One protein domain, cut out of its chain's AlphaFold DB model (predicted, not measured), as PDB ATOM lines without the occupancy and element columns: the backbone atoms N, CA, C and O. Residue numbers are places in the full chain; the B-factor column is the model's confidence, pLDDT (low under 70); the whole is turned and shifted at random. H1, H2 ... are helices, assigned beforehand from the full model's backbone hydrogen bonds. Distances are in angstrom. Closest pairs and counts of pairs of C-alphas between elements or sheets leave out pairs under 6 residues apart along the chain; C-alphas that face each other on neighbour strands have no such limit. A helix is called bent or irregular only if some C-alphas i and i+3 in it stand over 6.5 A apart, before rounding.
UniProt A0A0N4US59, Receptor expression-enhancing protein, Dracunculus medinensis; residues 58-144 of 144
ATOM      1  N   ASP A  58      43.045  66.414  -6.677       82.11
ATOM      2  CA  ASP A  58      41.726  66.383  -6.036       82.11
ATOM      3  C   ASP A  58      40.610  66.822  -6.996       82.11
ATOM      4  O   ASP A  58      39.500  66.282  -6.973       82.11
ATOM      5  N   GLU A  59      40.895  67.793  -7.866       83.23
ATOM      6  CA  GLU A  59      39.953  68.246  -8.891       83.23
ATOM      7  C   GLU A  59      39.829  67.226 -10.025       83.23
ATOM      8  O   GLU A  59      38.716  66.955 -10.478       83.23
ATOM      9  N   GLU A  60      40.942  66.622 -10.447       84.36
ATOM     10  CA  GLU A  60      40.955  65.542 -11.440       84.36
ATOM     11  C   GLU A  60      40.122  64.343 -10.973       84.36
ATOM     12  O   GLU A  60      39.224  63.895 -11.692       84.36
ATOM     13  N   ILE A  61      40.353  63.876  -9.740       84.58
ATOM     14  CA  ILE A  61      39.594  62.778  -9.127       84.58
ATOM     15  C   ILE A  61      38.104  63.133  -9.059       84.58
ATOM     16  O   ILE A  61      37.258  62.298  -9.380       84.58
ATOM     17  N   ARG A  62      37.754  64.376  -8.705       81.22
ATOM     18  CA  ARG A  62      36.352  64.821  -8.631       81.22
ATOM     19  C   ARG A  62      35.636  64.707  -9.976       81.22
ATOM     20  O   ARG A  62      34.518  64.191 -10.028       81.22
ATOM     21  N   TRP A  63      36.268  65.160 -11.057       86.49
ATOM     22  CA  TRP A  63      35.693  65.041 -12.396       86.49
ATOM     23  C   TRP A  63      35.650  63.589 -12.874       86.49
ATOM     24  O   TRP A  63      34.650  63.177 -13.457       86.49
ATOM     25  N   LEU A  64      36.675  62.785 -12.583       85.94
ATOM     26  CA  LEU A  64      36.695  61.370 -12.957       85.94
ATOM     27  C   LEU A  64      35.576  60.576 -12.267       85.94
ATOM     28  O   LEU A  64      34.889  59.787 -12.919       85.94
ATOM     29  N   ILE A  65      35.336  60.824 -10.977       83.70
ATOM     30  CA  ILE A  65      34.209  60.233 -10.240       83.70
ATOM     31  C   ILE A  65      32.879  60.675 -10.863       83.70
ATOM     32  O   ILE A  65      31.986  59.841 -11.033       83.70
ATOM     33  N   TYR A  66      32.739  61.951 -11.240       80.79
ATOM     34  CA  TYR A  66      31.540  62.455 -11.916       80.79
ATOM     35  C   TYR A  66      31.274  61.716 -13.236       80.79
ATOM     36  O   TYR A  66      30.188  61.164 -13.415       80.79
ATOM     37  N   TRP A  67      32.268  61.642 -14.125       87.74
ATOM     38  CA  TRP A  67      32.133  60.961 -15.417       87.74
ATOM     39  C   TRP A  67      31.879  59.461 -15.270       87.74
ATOM     40  O   TRP A  67      31.062  58.907 -16.002       87.74
ATOM     41  N   THR A  68      32.527  58.812 -14.301       85.02
ATOM     42  CA  THR A  68      32.331  57.381 -14.027       85.02
ATOM     43  C   THR A  68      30.900  57.101 -13.577       85.02
ATOM     44  O   THR A  68      30.249  56.210 -14.119       85.02
ATOM     45  N   ASN A  69      30.367  57.889 -12.635       81.85
ATOM     46  CA  ASN A  69      28.971  57.749 -12.216       81.85
ATOM     47  C   ASN A  69      28.013  58.038 -13.379       81.85
ATOM     48  O   ASN A  69      27.095  57.257 -13.625       81.85
ATOM     49  N   PHE A  70      28.266  59.105 -14.144       81.90
ATOM     50  CA  PHE A  70      27.472  59.446 -15.323       81.90
ATOM     51  C   PHE A  70      27.419  58.302 -16.356       81.90
ATOM     52  O   PHE A  70      26.350  58.015 -16.901       81.90
ATOM     53  N   ALA A  71      28.533  57.601 -16.583       86.41
ATOM     54  CA  ALA A  71      28.586  56.443 -17.473       86.41
ATOM     55  C   ALA A  71      27.773  55.252 -16.935       86.41
ATOM     56  O   ALA A  71      26.987  54.666 -17.677       86.41
ATOM     57  N   VAL A  72      27.900  54.925 -15.641       83.34
ATOM     58  CA  VAL A  72      27.115  53.852 -14.998       83.34
ATOM     59  C   VAL A  72      25.612  54.130 -15.096       83.34
ATOM     60  O   VAL A  72      24.822  53.221 -15.364       83.34
ATOM     61  N   PHE A  73      25.207  55.388 -14.943       81.54
ATOM     62  CA  PHE A  73      23.819  55.786 -15.144       81.54
ATOM     63  C   PHE A  73      23.363  55.674 -16.582       81.54
ATOM     64  O   PHE A  73      22.305  55.112 -16.815       81.54
ATOM     65  N   SER A  74      24.171  56.140 -17.530       82.88
ATOM     66  CA  SER A  74      23.839  56.035 -18.952       82.88
ATOM     67  C   SER A  74      23.651  54.572 -19.371       82.88
ATOM     68  O   SER A  74      22.740  54.255 -20.128       82.88
ATOM     69  N   LEU A  75      24.461  53.657 -18.823       83.82
ATOM     70  CA  LEU A  75      24.277  52.216 -19.012       83.82
ATOM     71  C   LEU A  75      22.981  51.713 -18.371       83.82
ATOM     72  O   LEU A  75      22.243  50.953 -18.989       83.82
ATOM     73  N   THR A  76      22.692  52.134 -17.139       80.99
ATOM     74  CA  THR A  76      21.465  51.734 -16.434       80.99
ATOM     75  C   THR A  76      20.219  52.225 -17.167       80.99
ATOM     76  O   THR A  76      19.258  51.471 -17.284       80.99
ATOM     77  N   ASP A  77      20.246  53.451 -17.688       78.33
ATOM     78  CA  ASP A  77      19.173  54.055 -18.477       78.33
ATOM     79  C   ASP A  77      18.944  53.281 -19.782       78.33
ATOM     80  O   ASP A  77      17.821  52.871 -20.072       78.33
ATOM     81  N   PHE A  78      20.027  52.927 -20.482       78.56
ATOM     82  CA  PHE A  78      19.975  52.071 -21.669       78.56
ATOM     83  C   PHE A  78      19.337  50.698 -21.387       78.56
ATOM     84  O   PHE A  78      18.475  50.236 -22.136       78.56
ATOM     85  N   PHE A  79      19.707  50.036 -20.284       77.74
ATOM     86  CA  PHE A  79      19.057  48.782 -19.878       77.74
ATOM     87  C   PHE A  79      17.598  48.987 -19.457       77.74
ATOM     88  O   PHE A  79      16.752  48.128 -19.707       77.74
ATOM     89  N   SER A  80      17.297  50.118 -18.827       76.41
ATOM     90  CA  SER A  80      15.962  50.501 -18.374       76.41
ATOM     91  C   SER A  80      14.974  50.610 -19.541       76.41
ATOM     92  O   SER A  80      13.864  50.079 -19.445       76.41
ATOM     93  N   GLU A  81      15.390  51.190 -20.671       70.84
ATOM     94  CA  GLU A  81      14.576  51.246 -21.892       70.84
ATOM     95  C   GLU A  81      14.229  49.844 -22.423       70.84
ATOM     96  O   GLU A  81      13.071  49.566 -22.754       70.84
ATOM     97  N   ILE A  82      15.207  48.930 -22.438       73.09
ATOM     98  CA  ILE A  82      15.021  47.542 -22.899       73.09
ATOM     99  C   ILE A  82      14.056  46.786 -21.977       73.09
ATOM    100  O   ILE A  82      13.171  46.065 -22.445       73.09
ATOM    101  N   ILE A  83      14.204  46.953 -20.659       69.44
ATOM    102  CA  ILE A  83      13.372  46.268 -19.662       69.44
ATOM    103  C   ILE A  83      11.932  46.798 -19.695       69.44
ATOM    104  O   ILE A  83      10.995  46.006 -19.565       69.44
ATOM    105  N   VAL A  84      11.725  48.101 -19.917       64.93
ATOM    106  CA  VAL A  84      10.373  48.683 -20.005       64.93
ATOM    107  C   VAL A  84       9.605  48.226 -21.236       64.93
ATOM    108  O   VAL A  84       8.392  48.031 -21.142       64.93
ATOM    109  N   ALA A  85      10.281  47.985 -22.361       66.14
ATOM    110  CA  ALA A  85       9.631  47.386 -23.526       66.14
ATOM    111  C   ALA A  85       9.049  45.992 -23.217       66.14
ATOM    112  O   ALA A  85       8.057  45.591 -23.823       66.14
ATOM    113  N   TYR A  86       9.640  45.265 -22.259       68.68
ATOM    114  CA  TYR A  86       9.202  43.925 -21.869       68.68
ATOM    115  C   TYR A  86       8.212  43.914 -20.689       68.68
ATOM    116  O   TYR A  86       7.337  43.050 -20.634       68.68
ATOM    117  N   PHE A  87       8.311  44.860 -19.745       67.41
ATOM    118  CA  PHE A  87       7.445  44.919 -18.561       67.41
ATOM    119  C   PHE A  87       7.065  46.371 -18.203       67.41
ATOM    120  O   PHE A  87       7.961  47.207 -18.081       67.41
ATOM    121  N   PRO A  88       5.778  46.704 -17.955       59.68
ATOM    122  CA  PRO A  88       5.309  48.067 -17.657       59.68
ATOM    123  C   PRO A  88       5.695  48.527 -16.231       59.68
ATOM    124  O   PRO A  88       4.854  48.818 -15.384       59.68
ATOM    125  N   GLY A  89       6.999  48.597 -15.955       65.21
ATOM    126  CA  GLY A  89       7.623  48.970 -14.684       65.21
ATOM    127  C   GLY A  89       7.954  50.460 -14.560       65.21
ATOM    128  O   GLY A  89       8.945  50.806 -13.922       65.21
ATOM    129  N   TYR A  90       7.141  51.353 -15.139       66.13
ATOM    130  CA  TYR A  90       7.333  52.817 -15.130       66.13
ATOM    131  C   TYR A  90       7.679  53.394 -13.742       66.13
ATOM    132  O   TYR A  90       8.459  54.338 -13.611       66.13
ATOM    133  N   TRP A  91       7.135  52.794 -12.679       65.67
ATOM    134  CA  TRP A  91       7.411  53.192 -11.300       65.67
ATOM    135  C   TRP A  91       8.847  52.881 -10.851       65.67
ATOM    136  O   TRP A  91       9.462  53.710 -10.185       65.67
ATOM    137  N   LEU A  92       9.410  51.734 -11.255       71.91
ATOM    138  CA  LEU A  92      10.798  51.368 -10.947       71.91
ATOM    139  C   LEU A  92      11.781  52.326 -11.612       71.91
ATOM    140  O   LEU A  92      12.768  52.709 -10.985       71.91
ATOM    141  N   LEU A  93      11.488  52.764 -12.839       69.41
ATOM    142  CA  LEU A  93      12.304  53.765 -13.523       69.41
ATOM    143  C   LEU A  93      12.251  55.112 -12.819       69.41
ATOM    144  O   LEU A  93      13.288  55.716 -12.564       69.41
ATOM    145  N   LYS A  94      11.050  55.565 -12.445       70.99
ATOM    146  CA  LYS A  94      10.881  56.835 -11.733       70.99
ATOM    147  C   LYS A  94      11.628  56.837 -10.397       70.99
ATOM    148  O   LYS A  94      12.266  57.832 -10.057       70.99
ATOM    149  N   ILE A  95      11.581  55.723  -9.663       79.22
ATOM    150  CA  ILE A  95      12.329  55.541  -8.415       79.22
ATOM    151  C   ILE A  95      13.833  55.452  -8.676       79.22
ATOM    152  O   ILE A  95      14.583  56.098  -7.956       79.22
ATOM    153  N   SER A  96      14.279  54.731  -9.709       76.22
ATOM    154  CA  SER A  96      15.703  54.626 -10.062       76.22
ATOM    155  C   SER A  96      16.281  55.981 -10.463       76.22
ATOM    156  O   SER A  96      17.333  56.365  -9.963       76.22
ATOM    157  N   PHE A  97      15.557  56.753 -11.275       75.78
ATOM    158  CA  PHE A  97      15.938  58.109 -11.658       75.78
ATOM    159  C   PHE A  97      15.992  59.047 -10.445       75.78
ATOM    160  O   PHE A  97      16.961  59.784 -10.283       75.78
ATOM    161  N   PHE A  98      14.992  59.001  -9.556       77.93
ATOM    162  CA  PHE A  98      14.975  59.834  -8.351       77.93
ATOM    163  C   PHE A  98      16.065  59.442  -7.343       77.93
ATOM    164  O   PHE A  98      16.763  60.319  -6.838       77.93
ATOM    165  N   LEU A  99      16.256  58.142  -7.077       79.10
ATOM    166  CA  LEU A  99      17.343  57.628  -6.234       79.10
ATOM    167  C   LEU A  99      18.701  58.022  -6.799       79.10
ATOM    168  O   LEU A  99      19.568  58.452  -6.045       79.10
ATOM    169  N   TYR A 100      18.870  57.915  -8.113       73.72
ATOM    170  CA  TYR A 100      20.109  58.275  -8.774       73.72
ATOM    171  C   TYR A 100      20.369  59.786  -8.738       73.72
ATOM    172  O   TYR A 100      21.467  60.205  -8.386       73.72
ATOM    173  N   ALA A 101      19.363  60.621  -9.015       74.32
ATOM    174  CA  ALA A 101      19.478  62.076  -8.910       74.32
ATOM    175  C   ALA A 101      19.772  62.524  -7.469       74.32
ATOM    176  O   ALA A 101      20.615  63.394  -7.255       74.32
ATOM    177  N   PHE A 102      19.128  61.906  -6.475       75.32
ATOM    178  CA  PHE A 102      19.403  62.150  -5.059       75.32
ATOM    179  C   PHE A 102      20.822  61.707  -4.674       75.32
ATOM    180  O   PHE A 102      21.528  62.444  -3.987       75.32
ATOM    181  N   PHE A 103      21.271  60.548  -5.162       72.54
ATOM    182  CA  PHE A 103      22.627  60.037  -4.962       72.54
ATOM    183  C   PHE A 103      23.686  60.938  -5.611       72.54
ATOM    184  O   PHE A 103      24.684  61.266  -4.970       72.54
ATOM    185  N   LEU A 104      23.452  61.414  -6.839       69.76
ATOM    186  CA  LEU A 104      24.328  62.372  -7.513       69.76
ATOM    187  C   LEU A 104      24.354  63.731  -6.821       69.76
ATOM    188  O   LEU A 104      25.427  64.307  -6.680       69.76
ATOM    189  N   LEU A 105      23.207  64.251  -6.383       68.06
ATOM    190  CA  LEU A 105      23.144  65.512  -5.644       68.06
ATOM    191  C   LEU A 105      23.910  65.405  -4.319       68.06
ATOM    192  O   LEU A 105      24.675  66.306  -3.974       68.06
ATOM    193  N   TYR A 106      23.746  64.283  -3.611       66.02
ATOM    194  CA  TYR A 106      24.485  63.972  -2.390       66.02
ATOM    195  C   TYR A 106      25.997  63.861  -2.642       66.02
ATOM    196  O   TYR A 106      26.792  64.349  -1.841       66.02
ATOM    197  N   LEU A 107      26.401  63.268  -3.771       60.97
ATOM    198  CA  LEU A 107      27.801  63.198  -4.200       60.97
ATOM    199  C   LEU A 107      28.372  64.553  -4.636       60.97
ATOM    200  O   LEU A 107      29.559  64.799  -4.428       60.97
ATOM    201  N   TYR A 108      27.561  65.408  -5.263       56.93
ATOM    202  CA  TYR A 108      28.003  66.695  -5.794       56.93
ATOM    203  C   TYR A 108      28.170  67.746  -4.702       56.93
ATOM    204  O   TYR A 108      29.042  68.599  -4.848       56.93
ATOM    205  N   LEU A 109      27.369  67.707  -3.625       60.81
ATOM    206  CA  LEU A 109      27.480  68.672  -2.531       60.81
ATOM    207  C   LEU A 109      28.887  68.587  -1.897       60.81
ATOM    208  O   LEU A 109      29.156  67.667  -1.123       60.81
ATOM    209  N   PRO A 110      29.787  69.561  -2.150       51.54
ATOM    210  CA  PRO A 110      31.196  69.471  -1.765       51.54
ATOM    211  C   PRO A 110      31.427  69.645  -0.255       51.54
ATOM    212  O   PRO A 110      32.560  69.550   0.204       51.54
ATOM    213  N   GLN A 111      30.379  69.913   0.533       53.80
ATOM    214  CA  GLN A 111      30.484  69.983   1.995       53.80
ATOM    215  C   GLN A 111      30.644  68.609   2.641       53.80
ATOM    216  O   GLN A 111      31.324  68.470   3.655       53.80
ATOM    217  N   THR A 112      30.040  67.583   2.052       55.11
ATOM    218  CA  THR A 112      30.239  66.203   2.467       55.11
ATOM    219  C   THR A 112      31.213  65.591   1.489       55.11
ATOM    220  O   THR A 112      30.852  65.315   0.353       55.11
ATOM    221  N   ASN A 113      32.435  65.318   1.935       58.44
ATOM    222  CA  ASN A 113      33.448  64.521   1.235       58.44
ATOM    223  C   ASN A 113      32.983  63.078   0.887       58.44
ATOM    224  O   ASN A 113      33.798  62.169   0.799       58.44
ATOM    225  N   GLY A 114      31.683  62.823   0.710       58.69
ATOM    226  CA  GLY A 114      31.076  61.529   0.437       58.69
ATOM    227  C   GLY A 114      31.604  60.889  -0.841       58.69
ATOM    228  O   GLY A 114      31.885  59.698  -0.827       58.69
ATOM    229  N   ALA A 115      31.837  61.668  -1.905       57.21
ATOM    230  CA  ALA A 115      32.468  61.161  -3.127       57.21
ATOM    231  C   ALA A 115      33.873  60.602  -2.859       57.21
ATOM    232  O   ALA A 115      34.191  59.494  -3.284       57.21
ATOM    233  N   PHE A 116      34.678  61.330  -2.080       61.13
ATOM    234  CA  PHE A 116      36.012  60.891  -1.675       61.13
ATOM    235  C   PHE A 116      35.957  59.680  -0.732       61.13
ATOM    236  O   PHE A 116      36.730  58.741  -0.890       61.13
ATOM    237  N   ILE A 117      35.007  59.650   0.209       65.03
ATOM    238  CA  ILE A 117      34.804  58.514   1.120       65.03
ATOM    239  C   ILE A 117      34.398  57.261   0.343       65.03
ATOM    240  O   ILE A 117      34.948  56.196   0.597       65.03
ATOM    241  N   ILE A 118      33.455  57.362  -0.595       67.36
ATOM    242  CA  ILE A 118      33.009  56.222  -1.407       67.36
ATOM    243  C   ILE A 118      34.154  55.727  -2.292       67.36
ATOM    244  O   ILE A 118      34.373  54.518  -2.371       67.36
ATOM    245  N   TYR A 119      34.911  56.645  -2.896       63.29
ATOM    246  CA  TYR A 119      36.082  56.301  -3.696       63.29
ATOM    247  C   TYR A 119      37.121  55.535  -2.869       63.29
ATOM    248  O   TYR A 119      37.438  54.393  -3.190       63.29
ATOM    249  N   ASN A 120      37.564  56.116  -1.752       65.48
ATOM    250  CA  ASN A 120      38.583  55.526  -0.886       65.48
ATOM    251  C   ASN A 120      38.104  54.216  -0.224       65.48
ATOM    252  O   ASN A 120      38.885  53.308   0.034       65.48
ATOM    253  N   LYS A 121      36.801  54.091   0.059       73.31
ATOM    254  CA  LYS A 121      36.255  52.935   0.783       73.31
ATOM    255  C   LYS A 121      35.859  51.762  -0.111       73.31
ATOM    256  O   LYS A 121      35.951  50.626   0.343       73.31
ATOM    257  N   TYR A 122      35.363  52.012  -1.323       71.60
ATOM    258  CA  TYR A 122      34.793  50.963  -2.180       71.60
ATOM    259  C   TYR A 122      35.489  50.839  -3.531       71.60
ATOM    260  O   TYR A 122      35.699  49.718  -3.996       71.60
ATOM    261  N   VAL A 123      35.840  51.961  -4.163       71.64
ATOM    262  CA  VAL A 123      36.426  51.946  -5.511       71.64
ATOM    263  C   VAL A 123      37.881  51.503  -5.448       71.64
ATOM    264  O   VAL A 123      38.234  50.529  -6.107       71.64
ATOM    265  N   ASP A 124      38.686  52.136  -4.594       77.60
ATOM    266  CA  ASP A 124      40.108  51.823  -4.421       77.60
ATOM    267  C   ASP A 124      40.371  50.325  -4.121       77.60
ATOM    268  O   ASP A 124      41.083  49.670  -4.887       77.60
ATOM    269  N   PRO A 125      39.702  49.679  -3.135       78.64
ATOM    270  CA  PRO A 125      39.918  48.251  -2.890       78.64
ATOM    271  C   PRO A 125      39.396  47.336  -4.006       78.64
ATOM    272  O   PRO A 125      39.827  46.186  -4.098       78.64
ATOM    273  N   SER A 126      38.453  47.794  -4.834       77.97
ATOM    274  CA  SER A 126      37.960  47.008  -5.971       77.97
ATOM    275  C   SER A 126      38.944  47.055  -7.137       77.97
ATOM    276  O   SER A 126      39.213  46.019  -7.742       77.97
ATOM    277  N   VAL A 127      39.520  48.229  -7.414       79.81
ATOM    278  CA  VAL A 127      40.551  48.406  -8.447       79.81
ATOM    279  C   VAL A 127      41.819  47.647  -8.071       79.81
ATOM    280  O   VAL A 127      42.319  46.892  -8.896       79.81
ATOM    281  N   ALA A 128      42.260  47.717  -6.810       81.49
ATOM    282  CA  ALA A 128      43.432  46.973  -6.343       81.49
ATOM    283  C   ALA A 128      43.313  45.453  -6.580       81.49
ATOM    284  O   ALA A 128      44.270  44.810  -7.007       81.49
ATOM    285  N   LYS A 129      42.121  44.875  -6.367       84.81
ATOM    286  CA  LYS A 129      41.863  43.453  -6.655       84.81
ATOM    287  C   LYS A 129      41.900  43.142  -8.149       84.81
ATOM    288  O   LYS A 129      42.362  42.075  -8.539       84.81
ATOM    289  N   ILE A 130      41.386  44.043  -8.985       86.23
ATOM    290  CA  ILE A 130      41.402  43.872 -10.442       86.23
ATOM    291  C   ILE A 130      42.840  43.965 -10.963       86.23
ATOM    292  O   ILE A 130      43.236  43.115 -11.757       86.23
ATOM    293  N   ASP A 131      43.636  44.917 -10.478       85.61
ATOM    294  CA  ASP A 131      45.043  45.074 -10.858       85.61
ATOM    295  C   ASP A 131      45.882  43.853 -10.455       85.61
ATOM    296  O   ASP A 131      46.693  43.374 -11.249       85.61
ATOM    297  N   GLU A 132      45.644  43.282  -9.269       85.45
ATOM    298  CA  GLU A 132      46.282  42.032  -8.839       85.45
ATOM    299  C   GLU A 132      45.961  40.884  -9.810       85.45
ATOM    300  O   GLU A 132      46.864  40.204 -10.305       85.45
ATOM    301  N   ILE A 133      44.685  40.730 -10.175       86.44
ATOM    302  CA  ILE A 133      44.233  39.725 -11.142       86.44
ATOM    303  C   ILE A 133      44.889  39.955 -12.514       86.44
ATOM    304  O   ILE A 133      45.449  39.020 -13.088       86.44
ATOM    305  N   VAL A 134      44.892  41.184 -13.035       86.12
ATOM    306  CA  VAL A 134      45.501  41.521 -14.336       86.12
ATOM    307  C   VAL A 134      47.020  41.290 -14.326       86.12
ATOM    308  O   VAL A 134      47.572  40.767 -15.302       86.12
ATOM    309  N   SER A 135      47.703  41.608 -13.222       82.06
ATOM    310  CA  SER A 135      49.143  41.364 -13.062       82.06
ATOM    311  C   SER A 135      49.482  39.869 -13.019       82.06
ATOM    312  O   SER A 135      50.500  39.456 -13.585       82.06
ATOM    313  N   SER A 136      48.602  39.042 -12.441       82.25
ATOM    314  CA  SER A 136      48.767  37.586 -12.431       82.25
ATOM    315  C   SER A 136      48.716  37.020 -13.853       82.25
ATOM    316  O   SER A 136      49.641  36.323 -14.268       82.25
ATOM    317  N   TYR A 137      47.728  37.424 -14.662       81.93
ATOM    318  CA  TYR A 137      47.644  37.024 -16.070       81.93
ATOM    319  C   TYR A 137      48.844  37.516 -16.884       81.93
ATOM    320  O   TYR A 137      49.414  36.742 -17.651       81.93
ATOM    321  N   THR A 138      49.269  38.770 -16.684       81.52
ATOM    322  CA  THR A 138      50.428  39.352 -17.386       81.52
ATOM    323  C   THR A 138      51.733  38.616 -17.046       81.52
ATOM    324  O   THR A 138      52.579  38.400 -17.913       81.52
ATOM    325  N   THR A 139      51.892  38.165 -15.800       80.21
ATOM    326  CA  THR A 139      53.058  37.370 -15.378       80.21
ATOM    327  C   THR A 139      53.022  35.965 -15.985       80.21
ATOM    328  O   THR A 139      54.046  35.483 -16.470       80.21
ATOM    329  N   HIS A 140      51.845  35.330 -16.042       75.34
ATOM    330  CA  HIS A 140      51.682  34.016 -16.669       75.34
ATOM    331  C   HIS A 140      52.023  34.030 -18.167       75.34
ATOM    332  O   HIS A 140      52.765  33.152 -18.613       75.34
ATOM    333  N   ILE A 141      51.571  35.039 -18.926       79.36
ATOM    334  CA  ILE A 141      51.899  35.156 -20.362       79.36
ATOM    335  C   ILE A 141      53.380  35.464 -20.622       79.36
ATOM    336  O   ILE A 141      53.884  35.099 -21.672       79.36
ATOM    337  N   CYS A 142      54.082  36.122 -19.695       75.03
ATOM    338  CA  CYS A 142      55.512  36.418 -19.840       75.03
ATOM    339  C   CYS A 142      56.397  35.198 -19.505       75.03
ATOM    340  O   CYS A 142      57.555  35.137 -19.904       75.03
ATOM    341  N   SER A 143      55.856  34.225 -18.762       76.99
ATOM    342  CA  SER A 143      56.572  33.015 -18.330       76.99
ATOM    343  C   SER A 143      56.459  31.807 -19.275       76.99
ATOM    344  O   SER A 143      57.111  30.797 -19.017       76.99
ATOM    345  N   THR A 144      55.631  31.892 -20.324       68.32
ATOM    346  CA  THR A 144      55.465  30.853 -21.364       68.32
ATOM    347  C   THR A 144      56.203  31.262 -22.629       68.32
ATOM    348  O   THR A 144      56.911  30.401 -23.195       68.32
TER     349      THR A 144
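What this domain is: This is residues 58 to 144 of the 144 residues of the protein "Receptor expression-enhancing protein" of Dracunculus medinensis (UniProt A0A0N4US59). The model is an open V of helices: H1 and H2 run side by side as a loose helical hairpin that makes one limb, and the bent helix H3 makes the other. H3 starts with the short arm H3a at the corner, close to where H2 ends and near the beginning of H1, and its longer arm H3b sticks out as a free arm. The printed part has 87 residues, with three named helices in the order H1, H2, H3 and no named strand; the class is all helix. The whole is only just loose, close to extended, with a radius of gyration of the C-alphas of 17.7 A, and it is flat, spanning 53 by 40 by 18 A.

Where its parts are: Find C-alpha 58 at (41.726, 66.383, -6.036); from there H1, residues 58 to 86, runs 42.6 A to C-alpha 86 at (9.202, 43.925, -21.869). Next look for H2, residues 90 to 108, 26.6 A long. H3, residues 114 to 142, was assigned as one helix by its hydrogen bonds but is bent: C-alphas 121 and 124 are 6.6 A apart. Its arm H3a, residues 114 to 121, is 10.0 A long, and its arm H3b, residues 124 to 142, runs 26.7 A to C-alpha 142 at (55.512, 36.418, -19.840).

How they stand to each other: Start at the hairpin of H1 and H2, which run opposite ways at a shallow tilt of 1 degree. They only just touch, with 3 pairs of C-alphas within 8 A, and H1 does so with residues 73 to 84 alone; the closest C-alphas are those of Ser 80 and Leu 93, 6.9 A apart. Go back to residues 62 to 65, with which alone H1 touches H3a: the closest C-alphas, of Ile 65 and Ala 115, are 7.4 A apart, and the lines are about perpendicular at 88 degrees. H2 touches H3a only at the corner by their link, with residues 106 to 108 alone; the closest C-alphas are those of Leu 107 and Ala 115, 5.2 A apart, and the lines are about perpendicular at 89 degrees. H3a and H3b stand at a steep tilt of 42 degrees. H3b is apart from H1 and from H2. In H2, H3a and H3b every O i to N i+4 pair is within hydrogen-bond range; in H1 it is 23 of 25.

The domain as a whole: The two C-alphas farthest apart are those of Trp 91 and Thr 144, at 53.9 A. Residues 124 to 144, of which 124 to 142 belong to H3, stand free; the body without them spans 42 by 18 by 17 A. The printed part has no cut, and the links H1 to H2 and H2 to H3 are both tight. Read the B-factor column for the pLDDT: its mean over the printed part is 74.5, and residues 83 to 91, 93, 104 to 120 and 144 are under 70.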